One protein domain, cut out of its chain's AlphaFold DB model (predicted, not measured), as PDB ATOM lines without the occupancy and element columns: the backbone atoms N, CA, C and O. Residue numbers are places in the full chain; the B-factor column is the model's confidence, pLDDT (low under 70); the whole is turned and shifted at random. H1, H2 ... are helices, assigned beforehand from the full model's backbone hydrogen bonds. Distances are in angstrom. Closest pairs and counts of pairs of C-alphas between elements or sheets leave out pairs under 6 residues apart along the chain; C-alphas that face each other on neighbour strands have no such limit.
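What this domain is: This is residues 26 to 89 and 126 to 213 of the 229 residues of an uncharacterized protein of ANME-2 cluster archaeon (UniProt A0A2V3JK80). One long helix, H1, reaches like an arm from a head of five helices, H2 to H6, and a thin tail after H6 folds back from the head to end in the short helix H7 near the far part of H1. In the head H4 and H6 cross, H5 folds against H6 as a hairpin, H3 packs on H4, and H2 packs on H3 and H6. The printed part has 152 residues with seven named helices, H1 to H7 in chain order, and no named strand: all helix, with mostly crossed packing. It is loose, with a radius of gyration of the C-alphas of 19.8 A, and elongated, spanning 61 by 39 by 30 A.

How they stand to each other: H1, residues 26 to 60, touches no helix. It is close to but not clearly touching H2, residues 62 to 70, about perpendicular at 75 degrees; their closest C-alphas, of Leu 57 and Leu 65, are 7.2 A apart. H3, residues 76 to 86, touches H2 at a steep tilt of 63 degrees, opposite ways, with the C-alphas of Leu 68 and Ala 79 closest at 5.6 A. H4, residues 126 to 141, touches H3, closest at the C-alphas of Ala 78 and Ile 131, 6.2 A. H4 and H6, residues 160 to 181, are the hubs, touching three helices each. They touch about perpendicular at 77 degrees, H6 with residues 164 to 172 alone; the C-alphas of Ala 136 and Ala 168 are closest at 5.0 A. H6 touches H2 with residues 175 to 179 alone, closest at the C-alphas of Glu 64 and Trp 179, 6.5 A. H5, residues 146 to 158, and H6 form a helical hairpin at a shallow tilt of 34 degrees, only just short of steep; the C-alphas of Met 155 and Ala 163 are closest at 4.9 A. H5 also touches H4, closest at the C-alphas of Ala 140 and Gly 148, 4.3 A. H7, residues 208 to 213, is close to but not clearly touching H1, opposite ways at a shallow tilt of 14 degrees; the C-alphas of Lys 33 and Phe 211 are closest at 6.8 A. Every O i to N i+4 pair is within hydrogen-bond range in H1, H2, H3, H4, H6 and H7, and 8 of 9 in H5.

Where its parts are: H1 runs 51.1 A from C-alpha 26 at (-84.264, -13.200, 26.349) to C-alpha 60 at (-34.258, -15.008, 36.495). H6 is 31.4 A long, H4 23.1 A and H5 18.2 A. H7 ends at C-alpha 213, (-80.054, -17.826, 38.267).

The domain as a whole: The C-alphas of Ser 26 and Pro 188 are the two farthest apart, 64.1 A. Residues 90 to 125 are not printed, and C-alphas 89 and 126 are 17.7 A apart across the cut. The link from H6 to H7, residues 182 to 207, is long. Confidence is low, with pLDDT under 70, in residues 193 to 213.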
ATOM      1  N   SER A  26     -85.129 -12.070  26.732       73.88
ATOM      2  CA  SER A  26     -84.264 -13.200  26.349       73.88
ATOM      3  C   SER A  26     -82.954 -12.757  25.683       73.88
ATOM      4  O   SER A  26     -81.905 -13.349  25.918       73.88
ATOM      5  N   SER A  27     -82.977 -11.670  24.905       79.19
ATOM      6  CA  SER A  27     -81.773 -11.112  24.275       79.19
ATOM      7  C   SER A  27     -80.806 -10.503  25.298       79.19
ATOM      8  O   SER A  27     -79.599 -10.693  25.185       79.19
ATOM      9  N   SER A  28     -81.307  -9.805  26.319       78.19
ATOM     10  CA  SER A  28     -80.499  -9.266  27.417       78.19
ATOM     11  C   SER A  28     -79.866 -10.380  28.243       78.19
ATOM     12  O   SER A  28     -78.697 -10.269  28.605       78.19
ATOM     13  N   ILE A  29     -80.604 -11.465  28.501       79.50
ATOM     14  CA  ILE A  29     -80.078 -12.645  29.200       79.50
ATOM     15  C   ILE A  29     -78.928 -13.264  28.402       79.50
ATOM     16  O   ILE A  29     -77.865 -13.509  28.968       79.50
ATOM     17  N   LEU A  30     -79.100 -13.446  27.089       78.44
ATOM     18  CA  LEU A  30     -78.053 -13.969  26.211       78.44
ATOM     19  C   LEU A  30     -76.787 -13.095  26.226       78.44
ATOM     20  O   LEU A  30     -75.685 -13.612  26.376       78.44
ATOM     21  N   ILE A  31     -76.933 -11.769  26.125       85.31
ATOM     22  CA  ILE A  31     -75.795 -10.834  26.152       85.31
ATOM     23  C   ILE A  31     -75.057 -10.898  27.497       85.31
ATOM     24  O   ILE A  31     -73.827 -10.938  27.526       85.31
ATOM     25  N   ILE A  32     -75.790 -10.932  28.616       83.38
ATOM     26  CA  ILE A  32     -75.193 -11.058  29.953       83.38
ATOM     27  C   ILE A  32     -74.429 -12.379  30.066       83.38
ATOM     28  O   ILE A  32     -73.290 -12.367  30.525       83.38
ATOM     29  N   LYS A  33     -75.018 -13.488  29.602       79.62
ATOM     30  CA  LYS A  33     -74.364 -14.801  29.542       79.62
ATOM     31  C   LYS A  33     -73.040 -14.725  28.771       79.62
ATOM     32  O   LYS A  33     -72.003 -15.034  29.340       79.62
ATOM     33  N   MET A  34     -73.037 -14.189  27.550       84.81
ATOM     34  CA  MET A  34     -71.813 -14.052  26.743       84.81
ATOM     35  C   MET A  34     -70.725 -13.193  27.413       84.81
ATOM     36  O   MET A  34     -69.536 -13.506  27.339       84.81
ATOM     37  N   HIS A  35     -71.103 -12.091  28.071       86.31
ATOM     38  CA  HIS A  35     -70.143 -11.259  28.803       86.31
ATOM     39  C   HIS A  35     -69.573 -11.970  30.028       86.31
ATOM     40  O   HIS A  35     -68.392 -11.810  30.321       86.31
ATOM     41  N   LEU A  36     -70.394 -12.751  30.725       82.50
ATOM     42  CA  LEU A  36     -69.960 -13.566  31.850       82.50
ATOM     43  C   LEU A  36     -68.951 -14.641  31.416       82.50
ATOM     44  O   LEU A  36     -67.911 -14.753  32.059       82.50
ATOM     45  N   GLU A  37     -69.190 -15.338  30.300       84.25
ATOM     46  CA  GLU A  37     -68.210 -16.275  29.709       84.25
ATOM     47  C   GLU A  37     -66.905 -15.547  29.362       84.25
ATOM     48  O   GLU A  37     -65.818 -15.974  29.740       84.25
ATOM     49  N   SER A  38     -67.009 -14.378  28.722       88.06
ATOM     50  CA  SER A  38     -65.832 -13.579  28.353       88.06
ATOM     51  C   SER A  38     -65.004 -13.155  29.571       88.06
ATOM     52  O   SER A  38     -63.778 -13.105  29.495       88.06
ATOM     53  N   ILE A  39     -65.653 -12.830  30.696       85.75
ATOM     54  CA  ILE A  39     -64.963 -12.499  31.949       85.75
ATOM     55  C   ILE A  39     -64.210 -13.726  32.474       85.75
ATOM     56  O   ILE A  39     -63.037 -13.594  32.813       85.75
ATOM     57  N   GLN A  40     -64.834 -14.909  32.471       81.06
ATOM     58  CA  GLN A  40     -64.180 -16.154  32.896       81.06
ATOM     59  C   GLN A  40     -62.945 -16.467  32.051       81.06
ATOM     60  O   GLN A  40     -61.882 -16.764  32.595       81.06
ATOM     61  N   ASP A  41     -63.056 -16.338  30.729       85.75
ATOM     62  CA  ASP A  41     -61.941 -16.588  29.815       85.75
ATOM     63  C   ASP A  41     -60.767 -15.634  30.061       85.75
ATOM     64  O   ASP A  41     -59.599 -16.024  29.978       85.75
ATOM     65  N   ILE A  42     -61.059 -14.359  30.331       86.94
ATOM     66  CA  ILE A  42     -60.031 -13.357  30.622       86.94
ATOM     67  C   ILE A  42     -59.386 -13.634  31.982       86.94
ATOM     68  O   ILE A  42     -58.164 -13.558  32.084       86.94
ATOM     69  N   ASP A  43     -60.164 -14.002  32.998       84.12
ATOM     70  CA  ASP A  43     -59.650 -14.336  34.330       84.12
ATOM     71  C   ASP A  43     -58.748 -15.581  34.307       84.12
ATOM     72  O   ASP A  43     -57.686 -15.600  34.941       84.12
ATOM     73  N   ALA A  44     -59.113 -16.595  33.517       82.06
ATOM     74  CA  ALA A  44     -58.277 -17.771  33.295       82.06
ATOM     75  C   ALA A  44     -56.937 -17.388  32.643       82.06
ATOM     76  O   ALA A  44     -55.874 -17.790  33.120       82.06
ATOM     77  N   LYS A  45     -56.970 -16.535  31.611       88.25
ATOM     78  CA  LYS A  45     -55.758 -16.022  30.950       88.25
ATOM     79  C   LYS A  45     -54.894 -15.174  31.883       88.25
ATOM     80  O   LYS A  45     -53.672 -15.267  31.824       88.25
ATOM     81  N   ILE A  46     -55.500 -14.347  32.739       88.25
ATOM     82  CA  ILE A  46     -54.769 -13.577  33.757       88.25
ATOM     83  C   ILE A  46     -54.041 -14.532  34.704       88.25
ATOM     84  O   ILE A  46     -52.854 -14.348  34.948       88.25
ATOM     85  N   SER A  47     -54.724 -15.577  35.174       84.62
ATOM     86  CA  SER A  47     -54.147 -16.560  36.099       84.62
ATOM     87  C   SER A  47     -52.978 -17.331  35.475       84.62
ATOM     88  O   SER A  47     -51.953 -17.536  36.124       84.62
ATOM     89  N   GLU A  48     -53.097 -17.716  34.202       88.44
ATOM     90  CA  GLU A  48     -52.013 -18.350  33.445       88.44
ATOM     91  C   GLU A  48     -50.792 -17.423  33.319       88.44
ATOM     92  O   GLU A  48     -49.655 -17.835  33.568       88.44
ATOM     93  N   LEU A  49     -51.020 -16.151  32.979       89.12
ATOM     94  CA  LEU A  49     -49.953 -15.160  32.858       89.12
ATOM     95  C   LEU A  49     -49.291 -14.851  34.203       89.12
ATOM     96  O   LEU A  49     -48.067 -14.747  34.250       89.12
ATOM     97  N   ASP A  50     -50.059 -14.744  35.288       86.81
ATOM     98  CA  ASP A  50     -49.526 -14.533  36.638       86.81
ATOM     99  C   ASP A  50     -48.610 -15.695  37.050       86.81
ATOM    100  O   ASP A  50     -47.489 -15.465  37.507       86.81
ATOM    101  N   ALA A  51     -49.024 -16.943  36.795       85.88
ATOM    102  CA  ALA A  51     -48.189 -18.116  37.051       85.88
ATOM    103  C   ALA A  51     -46.887 -18.082  36.235       85.88
ATOM    104  O   ALA A  51     -45.814 -18.398  36.757       85.88
ATOM    105  N   LYS A  52     -46.953 -17.647  34.969       89.38
ATOM    106  CA  LYS A  52     -45.760 -17.522  34.126       89.38
ATOM    107  C   LYS A  52     -44.825 -16.409  34.596       89.38
ATOM    108  O   LYS A  52     -43.608 -16.590  34.568       89.38
ATOM    109  N   ILE A  53     -45.369 -15.277  35.042       87.38
ATOM    110  CA  ILE A  53     -44.589 -14.178  35.622       87.38
ATOM    111  C   ILE A  53     -43.867 -14.661  36.880       87.38
ATOM    112  O   ILE A  53     -42.666 -14.425  37.012       87.38
ATOM    113  N   ASP A  54     -44.561 -15.367  37.771       85.81
ATOM    114  CA  ASP A  54     -43.966 -15.907  38.993       85.81
ATOM    115  C   ASP A  54     -42.843 -16.909  38.683       85.81
ATOM    116  O   ASP A  54     -41.766 -16.822  39.277       85.81
ATOM    117  N   GLU A  55     -43.041 -17.802  37.708       88.25
ATOM    118  CA  GLU A  55     -42.003 -18.726  37.234       88.25
ATOM    119  C   GLU A  55     -40.774 -17.969  36.697       88.25
ATOM    120  O   GLU A  55     -39.637 -18.257  37.076       88.25
ATOM    121  N   MET A  56     -40.980 -16.961  35.842       88.50
ATOM    122  CA  MET A  56     -39.890 -16.156  35.280       88.50
ATOM    123  C   MET A  56     -39.128 -15.383  36.358       88.50
ATOM    124  O   MET A  56     -37.899 -15.335  36.321       88.50
ATOM    125  N   LEU A  57     -39.831 -14.806  37.335       86.75
ATOM    126  CA  LEU A  57     -39.209 -14.085  38.445       86.75
ATOM    127  C   LEU A  57     -38.393 -15.016  39.339       86.75
ATOM    128  O   LEU A  57     -37.295 -14.646  39.744       86.75
ATOM    129  N   GLN A  58     -38.890 -16.219  39.625       85.25
ATOM    130  CA  GLN A  58     -38.147 -17.210  40.407       85.25
ATOM    131  C   GLN A  58     -36.919 -17.743  39.664       85.25
ATOM    132  O   GLN A  58     -35.915 -18.042  40.301       85.25
ATOM    133  N   ASN A  59     -36.968 -17.837  38.336       86.81
ATOM    134  CA  ASN A  59     -35.848 -18.351  37.548       86.81
ATOM    135  C   ASN A  59     -34.770 -17.295  37.267       86.81
ATOM    136  O   ASN A  59     -33.585 -17.613  37.295       86.81
ATOM    137  N   LEU A  60     -35.170 -16.055  36.971       87.94
ATOM    138  CA  LEU A  60     -34.258 -15.008  36.495       87.94
ATOM    139  C   LEU A  60     -33.910 -13.965  37.559       87.94
ATOM    140  O   LEU A  60     -32.855 -13.347  37.462       87.94
ATOM    141  N   HIS A  61     -34.782 -13.758  38.548       90.31
ATOM    142  CA  HIS A  61     -34.705 -12.632  39.486       90.31
ATOM    143  C   HIS A  61     -34.980 -13.041  40.942       90.31
ATOM    144  O   HIS A  61     -35.552 -12.275  41.725       90.31
ATOM    145  N   ALA A  62     -34.635 -14.281  41.311       89.69
ATOM    146  CA  ALA A  62     -34.955 -14.845  42.623       89.69
ATOM    147  C   ALA A  62     -34.396 -13.998  43.772       89.69
ATOM    148  O   ALA A  62     -35.049 -13.800  44.802       89.69
ATOM    149  N   GLU A  63     -33.178 -13.495  43.589       91.56
ATOM    150  CA  GLU A  63     -32.434 -12.801  44.626       91.56
ATOM    151  C   GLU A  63     -32.917 -11.355  44.782       91.56
ATOM    152  O   GLU A  63     -33.191 -10.899  45.893       91.56
ATOM    153  N   GLU A  64     -33.168 -10.668  43.671       92.69
ATOM    154  CA  GLU A  64     -33.813  -9.357  43.625       92.69
ATOM    155  C   GLU A  64     -35.200  -9.411  44.265       92.69
ATOM    156  O   GLU A  64     -35.561  -8.556  45.081       92.69
ATOM    157  N   LEU A  65     -35.973 -10.454  43.951       92.50
ATOM    158  CA  LEU A  65     -37.284 -10.682  44.539       92.50
ATOM    159  C   LEU A  65     -37.174 -10.883  46.055       92.50
ATOM    160  O   LEU A  65     -37.927 -10.259  46.808       92.50
ATOM    161  N   ARG A  66     -36.214 -11.691  46.523       92.31
ATOM    162  CA  ARG A  66     -35.938 -11.914  47.952       92.31
ATOM    163  C   ARG A  66     -35.598 -10.606  48.671       92.31
ATOM    164  O   ARG A  66     -36.158 -10.325  49.738       92.31
ATOM    165  N   ILE A  67     -34.735  -9.785  48.076       94.12
ATOM    166  CA  ILE A  67     -34.328  -8.480  48.608       94.12
ATOM    167  C   ILE A  67     -35.531  -7.539  48.683       94.12
ATOM    168  O   ILE A  67     -35.849  -7.020  49.755       94.12
ATOM    169  N   LEU A  68     -36.278  -7.358  47.597       94.38
ATOM    170  CA  LEU A  68     -37.437  -6.464  47.578       94.38
ATOM    171  C   LEU A  68     -38.532  -6.920  48.551       94.38
ATOM    172  O   LEU A  68     -39.103  -6.104  49.281       94.38
ATOM    173  N   LEU A  69     -38.791  -8.227  48.636       93.31
ATOM    174  CA  LEU A  69     -39.754  -8.806  49.572       93.31
ATOM    175  C   LEU A  69     -39.333  -8.690  51.040       93.31
ATOM    176  O   LEU A  69     -40.196  -8.806  51.910       93.31
ATOM    177  N   SER A  70     -38.075  -8.407  51.362       93.38
ATOM    178  CA  SER A  70     -37.673  -8.131  52.748       93.38
ATOM    179  C   SER A  70     -38.115  -6.733  53.221       93.38
ATOM    180  O   SER A  70     -38.443  -6.532  54.395       93.38
ATOM    181  N   VAL A  71     -38.250  -5.770  52.299       94.38
ATOM    182  CA  VAL A  71     -38.570  -4.372  52.618       94.38
ATOM    183  C   VAL A  71     -40.023  -4.234  53.115       94.38
ATOM    184  O   VAL A  71     -40.964  -4.733  52.477       94.38
ATOM    185  N   PRO A  72     -40.282  -3.539  54.242       92.94
ATOM    186  CA  PRO A  72     -41.635  -3.308  54.733       92.94
ATOM    187  C   PRO A  72     -42.493  -2.571  53.697       92.94
ATOM    188  O   PRO A  72     -42.104  -1.526  53.188       92.94
ATOM    189  N   GLY A  73     -43.690  -3.093  53.424       91.19
ATOM    190  CA  GLY A  73     -44.650  -2.501  52.484       91.19
ATOM    191  C   GLY A  73     -44.541  -2.979  51.034       91.19
ATOM    192  O   GLY A  73     -45.476  -2.744  50.275       91.19
ATOM    193  N   VAL A  74     -43.471  -3.680  50.653       94.06
ATOM    194  CA  VAL A  74     -43.344  -4.285  49.316       94.06
ATOM    195  C   VAL A  74     -44.071  -5.637  49.285       94.06
ATOM    196  O   VAL A  74     -43.828  -6.479  50.140       94.06
ATOM    197  N   GLY A  75     -45.006  -5.854  48.364       91.06
ATOM    198  CA  GLY A  75     -45.618  -7.175  48.111       91.06
ATOM    199  C   GLY A  75     -44.983  -7.869  46.903       91.06
ATOM    200  O   GLY A  75     -44.173  -7.240  46.230       91.06
ATOM    201  N   SER A  76     -45.384  -9.107  46.595       88.88
ATOM    202  CA  SER A  76     -44.924  -9.852  45.405       88.88
ATOM    203  C   SER A  76     -45.150  -9.058  44.122       88.88
ATOM    204  O   SER A  76     -44.188  -8.711  43.447       88.88
ATOM    205  N   ASN A  77     -46.388  -8.622  43.866       89.12
ATOM    206  CA  ASN A  77     -46.711  -7.852  42.663       89.12
ATOM    207  C   ASN A  77     -45.929  -6.534  42.626       89.12
ATOM    208  O   ASN A  77     -45.446  -6.121  41.579       89.12
ATOM    209  N   ALA A  78     -45.767  -5.861  43.769       93.38
ATOM    210  CA  ALA A  78     -44.990  -4.625  43.814       93.38
ATOM    211  C   ALA A  78     -43.505  -4.875  43.509       93.38
ATOM    212  O   ALA A  78     -42.909  -4.071  42.803       93.38
ATOM    213  N   ALA A  79     -42.928  -5.971  44.009       93.56
ATOM    214  CA  ALA A  79     -41.554  -6.360  43.715       93.56
ATOM    215  C   ALA A  79     -41.381  -6.701  42.229       93.56
ATOM    216  O   ALA A  79     -40.517  -6.118  41.589       93.56
ATOM    217  N   ALA A  80     -42.264  -7.532  41.669       92.38
ATOM    218  CA  ALA A  80     -42.298  -7.868  40.246       92.38
ATOM    219  C   ALA A  80     -42.316  -6.618  39.357       92.38
ATOM    220  O   ALA A  80     -41.499  -6.471  38.452       92.38
ATOM    221  N   ASN A  81     -43.209  -5.670  39.659       93.94
ATOM    222  CA  ASN A  81     -43.280  -4.437  38.887       93.94
ATOM    223  C   ASN A  81     -42.043  -3.544  39.100       93.94
ATOM    224  O   ASN A  81     -41.596  -2.905  38.160       93.94
ATOM    225  N   ILE A  82     -41.478  -3.470  40.311       95.88
ATOM    226  CA  ILE A  82     -40.234  -2.715  40.544       95.88
ATOM    227  C   ILE A  82     -39.092  -3.306  39.710       95.88
ATOM    228  O   ILE A  82     -38.364  -2.540  39.085       95.88
ATOM    229  N   ILE A  83     -38.976  -4.638  39.663       94.94
ATOM    230  CA  ILE A  83     -37.971  -5.341  38.855       94.94
ATOM    231  C   ILE A  83     -38.175  -5.035  37.373       94.94
ATOM    232  O   ILE A  83     -37.247  -4.598  36.704       94.94
ATOM    233  N   SER A  84     -39.406  -5.186  36.883       94.00
ATOM    234  CA  SER A  84     -39.735  -4.961  35.476       94.00
ATOM    235  C   SER A  84     -39.516  -3.515  35.027       94.00
ATOM    236  O   SER A  84     -39.082  -3.299  33.900       94.00
ATOM    237  N   GLU A  85     -39.819  -2.530  35.876       95.00
ATOM    238  CA  GLU A  85     -39.641  -1.124  35.518       95.00
ATOM    239  C   GLU A  85     -38.169  -0.709  35.587       95.00
ATOM    240  O   GLU A  85     -37.702  -0.001  34.702       95.00
ATOM    241  N   ILE A  86     -37.429  -1.121  36.621       94.81
ATOM    242  CA  ILE A  86     -36.017  -0.738  36.772       94.81
ATOM    243  C   ILE A  86     -35.136  -1.481  35.762       94.81
ATOM    244  O   ILE A  86     -34.238  -0.871  35.184       94.81
ATOM    245  N   GLY A  87     -35.397  -2.770  35.538       91.44
ATOM    246  CA  GLY A  87     -34.531  -3.633  34.746       91.44
ATOM    247  C   GLY A  87     -33.167  -3.783  35.413       91.44
ATOM    248  O   GLY A  87     -33.052  -4.394  36.474       91.44
ATOM    249  N   ASP A  88     -32.138  -3.205  34.797       92.50
ATOM    250  CA  ASP A  88     -30.769  -3.245  35.305       92.50
ATOM    251  C   ASP A  88     -30.497  -2.092  36.287       92.50
ATOM    252  O   ASP A  88     -30.432  -0.917  35.912       92.50
ATOM    253  N   ILE A  89     -30.309  -2.437  37.564       93.62
ATOM    254  CA  ILE A  89     -30.016  -1.472  38.629       93.62
ATOM    255  C   ILE A  89     -28.652  -0.787  38.448       93.62
ATOM    256  O   ILE A  89     -28.468   0.327  38.938       93.62
ATOM    257  N   ARG A 126     -44.058   6.866  35.396       91.69
ATOM    258  CA  ARG A 126     -45.360   6.963  36.076       91.69
ATOM    259  C   ARG A 126     -45.769   5.672  36.790       91.69
ATOM    260  O   ARG A 126     -46.462   5.752  37.808       91.69
ATOM    261  N   TYR A 127     -45.381   4.515  36.256       93.38
ATOM    262  CA  TYR A 127     -45.754   3.211  36.790       93.38
ATOM    263  C   TYR A 127     -44.967   2.940  38.063       93.38
ATOM    264  O   TYR A 127     -45.581   2.786  39.125       93.38
ATOM    265  N   LEU A 128     -43.637   3.059  38.002       94.56
ATOM    266  CA  LEU A 128     -42.775   2.925  39.174       94.56
ATOM    267  C   LEU A 128     -43.181   3.908  40.282       94.56
ATOM    268  O   LEU A 128     -43.331   3.514  41.442       94.56
ATOM    269  N   ARG A 129     -43.470   5.173  39.934       95.12
ATOM    270  CA  ARG A 129     -43.988   6.160  40.896       95.12
ATOM    271  C   ARG A 129     -45.258   5.668  41.584       95.12
ATOM    272  O   ARG A 129     -45.360   5.735  42.808       95.12
ATOM    273  N   ARG A 130     -46.245   5.193  40.814       95.06
ATOM    274  CA  ARG A 130     -47.532   4.722  41.348       95.06
ATOM    275  C   ARG A 130     -47.328   3.561  42.318       95.06
ATOM    276  O   ARG A 130     -47.899   3.590  43.407       95.06
ATOM    277  N   ILE A 131     -46.501   2.586  41.950       96.38
ATOM    278  CA  ILE A 131     -46.206   1.410  42.777       96.38
ATOM    279  C   ILE A 131     -45.514   1.825  44.072       96.38
ATOM    280  O   ILE A 131     -45.966   1.449  45.151       96.38
ATOM    281  N   LEU A 132     -44.494   2.683  44.001       96.69
ATOM    282  CA  LEU A 132     -43.776   3.161  45.186       96.69
ATOM    283  C   LEU A 132     -44.670   3.950  46.148       96.69
ATOM    284  O   LEU A 132     -44.501   3.856  47.362       96.69
ATOM    285  N   ILE A 133     -45.661   4.687  45.637       96.88
ATOM    286  CA  ILE A 133     -46.665   5.346  46.481       96.88
ATOM    287  C   ILE A 133     -47.547   4.312  47.200       96.88
ATOM    288  O   ILE A 133     -47.799   4.463  48.398       96.88
ATOM    289  N   GLN A 134     -47.970   3.237  46.526       96.62
ATOM    290  CA  GLN A 134     -48.720   2.146  47.169       96.62
ATOM    291  C   GLN A 134     -47.882   1.425  48.232       96.62
ATOM    292  O   GLN A 134     -48.351   1.211  49.354       96.62
ATOM    293  N   VAL A 135     -46.618   1.135  47.915       96.69
ATOM    294  CA  VAL A 135     -45.641   0.558  48.846       96.69
ATOM    295  C   VAL A 135     -45.456   1.463  50.063       96.69
ATOM    296  O   VAL A 135     -45.520   0.992  51.197       96.69
ATOM    297  N   ALA A 136     -45.316   2.778  49.869       97.25
ATOM    298  CA  ALA A 136     -45.205   3.737  50.963       97.25
ATOM    299  C   ALA A 136     -46.464   3.762  51.843       97.25
ATOM    300  O   ALA A 136     -46.355   3.789  53.069       97.25
ATOM    301  N   HIS A 137     -47.663   3.689  51.259       97.19
ATOM    302  CA  HIS A 137     -48.900   3.554  52.031       97.19
ATOM    303  C   HIS A 137     -48.938   2.262  52.855       97.19
ATOM    304  O   HIS A 137     -49.363   2.287  54.014       97.19
ATOM    305  N   ALA A 138     -48.498   1.138  52.287       95.12
ATOM    306  CA  ALA A 138     -48.419  -0.130  53.002       95.12
ATOM    307  C   ALA A 138     -47.396  -0.065  54.149       95.12
ATOM    308  O   ALA A 138     -47.741  -0.378  55.290       95.12
ATOM    309  N   ALA A 139     -46.190   0.436  53.875       94.69
ATOM    310  CA  ALA A 139     -45.113   0.617  54.845       94.69
ATOM    311  C   ALA A 139     -45.498   1.581  55.981       94.69
ATOM    312  O   ALA A 139     -45.166   1.346  57.143       94.69
ATOM    313  N   ALA A 140     -46.253   2.642  55.675       95.38
ATOM    314  CA  ALA A 140     -46.770   3.586  56.663       95.38
ATOM    315  C   ALA A 140     -47.730   2.926  57.671       95.38
ATOM    316  O   ALA A 140     -47.768   3.325  58.837       95.38
ATOM    317  N   ARG A 141     -48.489   1.908  57.236       92.31
ATOM    318  CA  ARG A 141     -49.405   1.130  58.092       92.31
ATOM    319  C   ARG A 141     -48.710  -0.008  58.840       92.31
ATOM    320  O   ARG A 141     -49.304  -0.589  59.751       92.31
ATOM    321  N   THR A 142     -47.470  -0.336  58.491       89.88
ATOM    322  CA  THR A 142     -46.694  -1.376  59.163       89.88
ATOM    323  C   THR A 142     -46.279  -0.910  60.560       89.88
ATOM    324  O   THR A 142     -45.398  -0.068  60.735       89.88
ATOM    325  N   LYS A 143     -46.933  -1.455  61.591       85.50
ATOM    326  CA  LYS A 143     -46.597  -1.176  62.993       85.50
ATOM    327  C   LYS A 143     -45.216  -1.748  63.324       85.50
ATOM    328  O   LYS A 143     -44.871  -2.832  62.872       85.50
ATOM    329  N   GLY A 144     -44.445  -1.016  64.125       85.12
ATOM    330  CA  GLY A 144     -43.124  -1.453  64.581       85.12
ATOM    331  C   GLY A 144     -41.959  -1.152  63.633       85.12
ATOM    332  O   GLY A 144     -40.837  -1.163  64.119       85.12
ATOM    333  N   SER A 145     -42.192  -0.786  62.365       92.44
ATOM    334  CA  SER A 145     -41.098  -0.502  61.418       92.44
ATOM    335  C   SER A 145     -40.505   0.912  61.555       92.44
ATOM    336  O   SER A 145     -41.212   1.888  61.863       92.44
ATOM    337  N   VAL A 146     -39.207   1.059  61.257       94.06
ATOM    338  CA  VAL A 146     -38.488   2.343  61.148       94.06
ATOM    339  C   VAL A 146     -39.159   3.203  60.083       94.06
ATOM    340  O   VAL A 146     -39.324   4.409  60.275       94.06
ATOM    341  N   LEU A 147     -39.589   2.593  58.978       94.75
ATOM    342  CA  LEU A 147     -40.274   3.270  57.878       94.75
ATOM    343  C   LEU A 147     -41.616   3.876  58.317       94.75
ATOM    344  O   LEU A 147     -41.881   5.053  58.058       94.75
ATOM    345  N   GLY A 148     -42.416   3.134  59.087       94.25
ATOM    346  CA  GLY A 148     -43.653   3.644  59.674       94.25
ATOM    347  C   GLY A 148     -43.405   4.745  60.717       94.25
ATOM    348  O   GLY A 148     -44.198   5.686  60.833       94.25
ATOM    349  N   ARG A 149     -42.300   4.677  61.479       94.69
ATOM    350  CA  ARG A 149     -41.864   5.768  62.382       94.69
ATOM    351  C   ARG A 149     -41.457   7.020  61.600       94.69
ATOM    352  O   ARG A 149     -41.876   8.120  61.963       94.69
ATOM    353  N   PHE A 150     -40.682   6.860  60.528       96.25
ATOM    354  CA  PHE A 150     -40.268   7.950  59.645       96.25
ATOM    355  C   PHE A 150     -41.482   8.672  59.055       96.25
ATOM    356  O   PHE A 150     -41.584   9.892  59.189       96.25
ATOM    357  N   TYR A 151     -42.442   7.922  58.506       97.25
ATOM    358  CA  TYR A 151     -43.687   8.482  57.984       97.25
ATOM    359  C   TYR A 151     -44.417   9.329  59.026       97.25
ATOM    360  O   TYR A 151     -44.715  10.493  58.768       97.25
ATOM    361  N   ARG A 152     -44.644   8.791  60.232       96.44
ATOM    362  CA  ARG A 152     -45.332   9.519  61.311       96.44
ATOM    363  C   ARG A 152     -44.614  10.812  61.694       96.44
ATOM    364  O   ARG A 152     -45.275  11.815  61.950       96.44
ATOM    365  N   ARG A 153     -43.277  10.812  61.711       96.56
ATOM    366  CA  ARG A 153     -42.471  12.005  62.011       96.56
ATOM    367  C   ARG A 153     -42.654  13.097  60.953       96.56
ATOM    368  O   ARG A 153     -42.849  14.255  61.308       96.56
ATOM    369  N   VAL A 154     -42.595  12.739  59.669       96.94
ATOM    370  CA  VAL A 154     -42.764  13.703  58.566       96.94
ATOM    371  C   VAL A 154     -44.213  14.177  58.481       96.94
ATOM    372  O   VAL A 154     -44.454  15.375  58.342       96.94
ATOM    373  N   MET A 155     -45.174  13.264  58.643       97.25
ATOM    374  CA  MET A 155     -46.609  13.554  58.595       97.25
ATOM    375  C   MET A 155     -47.000  14.610  59.628       97.25
ATOM    376  O   MET A 155     -47.641  15.591  59.264       97.25
ATOM    377  N   LYS A 156     -46.510  14.491  60.871       96.56
ATOM    378  CA  LYS A 156     -46.746  15.489  61.928       96.56
ATOM    379  C   LYS A 156     -46.230  16.893  61.588       96.56
ATOM    380  O   LYS A 156     -46.753  17.864  62.113       96.56
ATOM    381  N   ARG A 157     -45.200  17.015  60.742       96.12
ATOM    382  CA  ARG A 157     -44.563  18.303  60.401       96.12
ATOM    383  C   ARG A 157     -45.059  18.922  59.094       96.12
ATOM    384  O   ARG A 157     -44.970  20.133  58.934       96.12
ATOM    385  N   ARG A 158     -45.443  18.097  58.118       93.25
ATOM    386  CA  ARG A 158     -45.653  18.506  56.714       93.25
ATOM    387  C   ARG A 158     -46.970  17.984  56.117       93.25
ATOM    388  O   ARG A 158     -47.257  18.267  54.961       93.25
ATOM    389  N   GLY A 159     -47.754  17.215  56.871       95.38
ATOM    390  CA  GLY A 159     -48.994  16.600  56.398       95.38
ATOM    391  C   GLY A 159     -48.794  15.259  55.681       95.38
ATOM    392  O   GLY A 159     -47.690  14.883  55.275       95.38
ATOM    393  N   ALA A 160     -49.891  14.511  55.541       94.81
ATOM    394  CA  ALA A 160     -49.877  13.139  55.031       94.81
ATOM    395  C   ALA A 160     -49.404  12.998  53.567       94.81
ATOM    396  O   ALA A 160     -48.586  12.107  53.327       94.81
ATOM    397  N   PRO A 161     -49.820  13.848  52.601       93.94
ATOM    398  CA  PRO A 161     -49.398  13.696  51.205       93.94
ATOM    399  C   PRO A 161     -47.880  13.833  51.025       93.94
ATOM    400  O   PRO A 161     -47.249  13.002  50.374       93.94
ATOM    401  N   ILE A 162     -47.273  14.834  51.675       93.88
ATOM    402  CA  ILE A 162     -45.819  15.055  51.629       93.88
ATOM    403  C   ILE A 162     -45.081  13.895  52.303       93.88
ATOM    404  O   ILE A 162     -44.050  13.444  51.810       93.88
ATOM    405  N   ALA A 163     -45.616  13.381  53.410       96.44
ATOM    406  CA  ALA A 163     -45.005  12.274  54.129       96.44
ATOM    407  C   ALA A 163     -45.003  10.958  53.340       96.44
ATOM    408  O   ALA A 163     -44.018  10.228  53.416       96.44
ATOM    409  N   ILE A 164     -46.058  10.659  52.571       97.31
ATOM    410  CA  ILE A 164     -46.099   9.469  51.703       97.31
ATOM    411  C   ILE A 164     -45.047   9.568  50.602       97.31
ATOM    412  O   ILE A 164     -44.281   8.629  50.414       97.31
ATOM    413  N   VAL A 165     -44.952  10.715  49.925       95.62
ATOM    414  CA  VAL A 165     -43.936  10.931  48.885       95.62
ATOM    415  C   VAL A 165     -42.524  10.841  49.469       95.62
ATOM    416  O   VAL A 165     -41.659  10.172  48.908       95.62
ATOM    417  N   ALA A 166     -42.281  11.476  50.619       95.94
ATOM    418  CA  ALA A 166     -40.989  11.402  51.296       95.94
ATOM    419  C   ALA A 166     -40.636   9.965  51.706       95.94
ATOM    420  O   ALA A 166     -39.478   9.563  51.609       95.94
ATOM    421  N   LEU A 167     -41.625   9.182  52.150       97.44
ATOM    422  CA  LEU A 167     -41.429   7.773  52.466       97.44
ATOM    423  C   LEU A 167     -41.140   6.949  51.203       97.44
ATOM    424  O   LEU A 167     -40.214   6.150  51.236       97.44
ATOM    425  N   ALA A 168     -41.859   7.170  50.101       97.25
ATOM    426  CA  ALA A 168     -41.607   6.499  48.824       97.25
ATOM    427  C   ALA A 168     -40.169   6.738  48.335       97.25
ATOM    428  O   ALA A 168     -39.473   5.785  48.003       97.25
ATOM    429  N   ARG A 169     -39.685   7.988  48.397       96.12
ATOM    430  CA  ARG A 169     -38.281   8.333  48.100       96.12
ATOM    431  C   ARG A 169     -37.300   7.584  48.998       96.12
ATOM    432  O   ARG A 169     -36.323   7.027  48.518       96.12
ATOM    433  N   LYS A 170     -37.570   7.550  50.308       96.69
ATOM    434  CA  LYS A 170     -36.717   6.841  51.271       96.69
ATOM    435  C   LYS A 170     -36.680   5.336  51.003       96.69
ATOM    436  O   LYS A 170     -35.627   4.732  51.157       96.69
ATOM    437  N   ILE A 171     -37.815   4.738  50.641       97.12
ATOM    438  CA  ILE A 171     -37.902   3.319  50.284       97.12
ATOM    439  C   ILE A 171     -37.111   3.050  49.010       97.12
ATOM    440  O   ILE A 171     -36.320   2.122  49.006       97.12
ATOM    441  N   LEU A 172     -37.262   3.879  47.976       96.75
ATOM    442  CA  LEU A 172     -36.529   3.711  46.723       96.75
ATOM    443  C   LEU A 172     -35.012   3.822  46.917       96.75
ATOM    444  O   LEU A 172     -34.271   3.025  46.361       96.75
ATOM    445  N   ALA A 173     -34.556   4.751  47.761       96.94
ATOM    446  CA  ALA A 173     -33.139   4.865  48.101       96.94
ATOM    447  C   ALA A 173     -32.607   3.641  48.867       96.94
ATOM    448  O   ALA A 173     -31.485   3.209  48.631       96.94
ATOM    449  N   ILE A 174     -33.415   3.066  49.766       96.56
ATOM    450  CA  ILE A 174     -33.073   1.805  50.439       96.56
ATOM    451  C   ILE A 174     -33.024   0.663  49.425       96.56
ATOM    452  O   ILE A 174     -32.070  -0.097  49.429       96.56
ATOM    453  N   VAL A 175     -34.031   0.555  48.555       96.56
ATOM    454  CA  VAL A 175     -34.099  -0.477  47.514       96.56
ATOM    455  C   VAL A 175     -32.877  -0.417  46.607       96.56
ATOM    456  O   VAL A 175     -32.279  -1.456  46.376       96.56
ATOM    457  N   HIS A 176     -32.479   0.777  46.153       97.31
ATOM    458  CA  HIS A 176     -31.268   0.964  45.348       97.31
ATOM    459  C   HIS A 176     -30.038   0.391  46.053       97.31
ATOM    460  O   HIS A 176     -29.394  -0.496  45.515       97.31
ATOM    461  N   HIS A 177     -29.785   0.805  47.295       96.88
ATOM    462  CA  HIS A 177     -28.638   0.325  48.065       96.88
ATOM    463  C   HIS A 177     -28.644  -1.197  48.272       96.88
ATOM    464  O   HIS A 177     -27.633  -1.856  48.053       96.88
ATOM    465  N   LEU A 178     -29.785  -1.753  48.684       96.38
ATOM    466  CA  LEU A 178     -29.920  -3.186  48.949       96.38
ATOM    467  C   LEU A 178     -29.769  -4.026  47.682       96.38
ATOM    468  O   LEU A 178     -29.166  -5.090  47.725       96.38
ATOM    469  N   TRP A 179     -30.314  -3.549  46.564       95.94
ATOM    470  CA  TRP A 179     -30.234  -4.245  45.287       95.94
ATOM    471  C   TRP A 179     -28.820  -4.148  44.701       95.94
ATOM    472  O   TRP A 179     -28.273  -5.156  44.282       95.94
ATOM    473  N   THR A 180     -28.159  -2.990  44.765       95.62
ATOM    474  CA  THR A 180     -26.761  -2.866  44.315       95.62
ATOM    475  C   THR A 180     -25.802  -3.745  45.127       95.62
ATOM    476  O   THR A 180     -24.870  -4.304  44.557       95.62
ATOM    477  N   ASN A 181     -26.031  -3.897  46.435       95.44
ATOM    478  CA  ASN A 181     -25.162  -4.691  47.312       95.44
ATOM    479  C   ASN A 181     -25.602  -6.153  47.474       95.44
ATOM    480  O   ASN A 181     -24.884  -6.936  48.087       95.44
ATOM    481  N   MET A 182     -26.761  -6.525  46.930       94.19
ATOM    482  CA  MET A 182     -27.359  -7.856  47.062       94.19
ATOM    483  C   MET A 182     -27.586  -8.295  48.521       94.19
ATOM    484  O   MET A 182     -27.315  -9.429  48.911       94.19
ATOM    485  N   GLU A 183     -28.121  -7.387  49.340       94.75
ATOM    486  CA  GLU A 183     -28.356  -7.611  50.770       94.75
ATOM    487  C   GLU A 183     -29.842  -7.455  51.131       94.75
ATOM    488  O   GLU A 183     -30.526  -6.568  50.616       94.75
ATOM    489  N   PRO A 184     -30.392  -8.287  52.034       93.44
ATOM    490  CA  PRO A 184     -31.770  -8.134  52.475       93.44
ATOM    491  C   PRO A 184     -31.926  -6.949  53.437       93.44
ATOM    492  O   PRO A 184     -31.028  -6.586  54.194       93.44
ATOM    493  N   TYR A 185     -33.125  -6.376  53.476       93.75
ATOM    494  CA  TYR A 185     -33.496  -5.389  54.478       93.75
ATOM    495  C   TYR A 185     -33.596  -6.032  55.860       93.75
ATOM    496  O   TYR A 185     -34.492  -6.842  56.121       93.75
ATOM    497  N   GLU A 186     -32.753  -5.572  56.778       92.06
ATOM    498  CA  GLU A 186     -32.803  -5.959  58.181       92.06
ATOM    499  C   GLU A 186     -33.150  -4.767  59.078       92.06
ATOM    500  O   GLU A 186     -32.587  -3.676  58.982       92.06
ATOM    501  N   GLU A 187     -34.108  -4.974  59.982       89.12
ATOM    502  CA  GLU A 187     -34.449  -4.014  61.029       89.12
ATOM    503  C   GLU A 187     -34.467  -4.736  62.388       89.12
ATOM    504  O   GLU A 187     -35.304  -5.624  62.597       89.12
ATOM    505  N   PRO A 188     -33.604  -4.345  63.346       84.19
ATOM    506  CA  PRO A 188     -33.597  -4.932  64.681       84.19
ATOM    507  C   PRO A 188     -34.973  -4.844  65.354       84.19
ATOM    508  O   PRO A 188     -35.556  -3.766  65.485       84.19
ATOM    509  N   GLY A 189     -35.500  -5.990  65.791       79.88
ATOM    510  CA  GLY A 189     -36.795  -6.074  66.474       79.88
ATOM    511  C   GLY A 189     -38.025  -5.983  65.560       79.88
ATOM    512  O   GLY A 189     -39.149  -5.952  66.065       79.88
ATOM    513  N   PHE A 190     -37.853  -5.977  64.236       84.31
ATOM    514  CA  PHE A 190     -38.955  -6.006  63.279       84.31
ATOM    515  C   PHE A 190     -38.839  -7.220  62.351       84.31
ATOM    516  O   PHE A 190     -37.880  -7.367  61.604       84.31
ATOM    517  N   LYS A 191     -39.865  -8.078  62.355       78.06
ATOM    518  CA  LYS A 191     -40.029  -9.134  61.349       78.06
ATOM    519  C   LYS A 191     -41.239  -8.826  60.488       78.06
ATOM    520  O   LYS A 191     -42.359  -8.675  60.990       78.06
ATOM    521  N   LYS A 192     -41.021  -8.746  59.178       78.31
ATOM    522  CA  LYS A 192     -42.106  -8.574  58.220       78.31
ATOM    523  C   LYS A 192     -42.979  -9.825  58.228       78.31
ATOM    524  O   LYS A 192     -42.506 -10.931  57.996       78.31
ATOM    525  N   LYS A 193     -44.277  -9.643  58.466       69.25
ATOM    526  CA  LYS A 193     -45.256 -10.705  58.221       69.25
ATOM    527  C   LYS A 193     -45.496 -10.773  56.720       69.25
ATOM    528  O   LYS A 193     -46.041  -9.822  56.156       69.25
ATOM    529  N   ILE A 194     -45.088 -11.869  56.091       62.94
ATOM    530  CA  ILE A 194     -45.457 -12.160  54.707       62.94
ATOM    531  C   ILE A 194     -46.963 -12.418  54.718       62.94
ATOM    532  O   ILE A 194     -47.442 -13.394  55.294       62.94
ATOM    533  N   ARG A 195     -47.729 -11.477  54.169       57.12
ATOM    534  CA  ARG A 195     -49.122 -11.743  53.827       57.12
ATOM    535  C   ARG A 195     -49.069 -12.433  52.481       57.12
ATOM    536  O   ARG A 195     -48.691 -11.785  51.511       57.12
ATOM    537  N   HIS A 196     -49.424 -13.712  52.444       50.44
ATOM    538  CA  HIS A 196     -49.796 -14.339  51.186       50.44
ATOM    539  C   HIS A 196     -50.882 -13.454  50.578       50.44
ATOM    540  O   HIS A 196     -51.842 -13.082  51.270       50.44
ATOM    541  N   GLN A 197     -50.654 -13.008  49.344       45.19
ATOM    542  CA  GLN A 197     -51.700 -12.380  48.557       45.19
ATOM    543  C   GLN A 197     -52.899 -13.325  48.659       45.19
ATOM    544  O   GLN A 197     -52.747 -14.530  48.457       45.19
ATOM    545  N   LYS A 198     -54.076 -12.813  49.034       36.06
ATOM    546  CA  LYS A 198     -55.280 -13.530  48.634       36.06
ATOM    547  C   LYS A 198     -55.227 -13.479  47.119       36.06
ATOM    548  O   LYS A 198     -55.462 -12.410  46.557       36.06
ATOM    549  N   VAL A 199     -54.816 -14.581  46.500       39.53
ATOM    550  CA  VAL A 199     -55.282 -14.881  45.158       39.53
ATOM    551  C   VAL A 199     -56.785 -14.734  45.317       39.53
ATOM    552  O   VAL A 199     -57.393 -15.368  46.185       39.53
ATOM    553  N   TYR A 200     -57.355 -13.745  44.638       38.50
ATOM    554  CA  TYR A 200     -58.746 -13.900  44.296       38.50
ATOM    555  C   TYR A 200     -58.666 -15.098  43.370       38.50
ATOM    556  O   TYR A 200     -58.298 -14.945  42.211       38.50
ATOM    557  N   GLU A 201     -58.843 -16.304  43.921       39.47
ATOM    558  CA  GLU A 201     -59.434 -17.344  43.108       39.47
ATOM    559  C   GLU A 201     -60.624 -16.612  42.507       39.47
ATOM    560  O   GLU A 201     -61.452 -16.033  43.228       39.47
ATOM    561  N   CYS A 202     -60.589 -16.427  41.189       37.72
ATOM    562  CA  CYS A 202     -61.793 -16.109  40.462       37.72
ATOM    563  C   CYS A 202     -62.632 -17.351  40.672       37.72
ATOM    564  O   CYS A 202     -62.544 -18.313  39.918       37.72
ATOM    565  N   ASP A 203     -63.287 -17.366  41.831       41.47
ATOM    566  CA  ASP A 203     -64.063 -18.464  42.323       41.47
ATOM    567  C   ASP A 203     -65.003 -18.779  41.156       41.47
ATOM    568  O   ASP A 203     -65.862 -17.955  40.817       41.47
ATOM    569  N   GLU A 204     -64.849 -19.949  40.523       41.59
ATOM    570  CA  GLU A 204     -65.788 -20.470  39.510       41.59
ATOM    571  C   GLU A 204     -67.259 -20.264  39.965       41.59
ATOM    572  O   GLU A 204     -68.183 -20.065  39.171       41.59
ATOM    573  N   PHE A 205     -67.431 -20.217  41.291       42.94
ATOM    574  CA  PHE A 205     -68.595 -19.962  42.129       42.94
ATOM    575  C   PHE A 205     -69.379 -18.655  41.893       42.94
ATOM    576  O   PHE A 205     -70.534 -18.583  42.315       42.94
ATOM    577  N   GLY A 206     -68.820 -17.613  41.268       48.94
ATOM    578  CA  GLY A 206     -69.550 -16.348  41.060       48.94
ATOM    579  C   GLY A 206     -70.430 -16.342  39.811       48.94
ATOM    580  O   GLY A 206     -71.560 -15.851  39.819       48.94
ATOM    581  N   ILE A 207     -69.898 -16.908  38.732       51.12
ATOM    582  CA  ILE A 207     -70.476 -16.793  37.398       51.12
ATOM    583  C   ILE A 207     -71.336 -18.019  37.073       51.12
ATOM    584  O   ILE A 207     -72.426 -17.860  36.532       51.12
ATOM    585  N   SER A 208     -70.943 -19.219  37.516       50.72
ATOM    586  CA  SER A 208     -71.767 -20.431  37.374       50.72
ATOM    587  C   SER A 208     -73.110 -20.311  38.120       50.72
ATOM    588  O   SER A 208     -74.165 -20.631  37.578       50.72
ATOM    589  N   GLY A 209     -73.109 -19.705  39.316       54.75
ATOM    590  CA  GLY A 209     -74.341 -19.363  40.037       54.75
ATOM    591  C   GLY A 209     -75.162 -18.252  39.367       54.75
ATOM    592  O   GLY A 209     -76.386 -18.236  39.480       54.75
ATOM    593  N   ALA A 210     -74.519 -17.335  38.634       60.47
ATOM    594  CA  ALA A 210     -75.223 -16.356  37.807       60.47
ATOM    595  C   ALA A 210     -75.856 -17.017  36.571       60.47
ATOM    596  O   ALA A 210     -76.985 -16.677  36.231       60.47
ATOM    597  N   PHE A 211     -75.192 -17.999  35.948       59.12
ATOM    598  CA  PHE A 211     -75.770 -18.828  34.885       59.12
ATOM    599  C   PHE A 211     -76.964 -19.651  35.376       59.12
ATOM    600  O   PHE A 211     -77.960 -19.716  34.663       59.12
ATOM    601  N   GLU A 212     -76.899 -20.215  36.586       61.00
ATOM    602  CA  GLU A 212     -78.007 -20.949  37.213       61.00
ATOM    603  C   GLU A 212     -79.210 -20.021  37.469       61.00
ATOM    604  O   GLU A 212     -80.319 -20.322  37.038       61.00
ATOM    605  N   ILE A 213     -78.992 -18.831  38.049       62.66
ATOM    606  CA  ILE A 213     -80.054 -17.826  38.267       62.66
ATOM    607  C   ILE A 213     -80.636 -17.315  36.941       62.66
ATOM    608  O   ILE A 213     -81.845 -17.110  36.835       62.66
TER     609      ILE A 213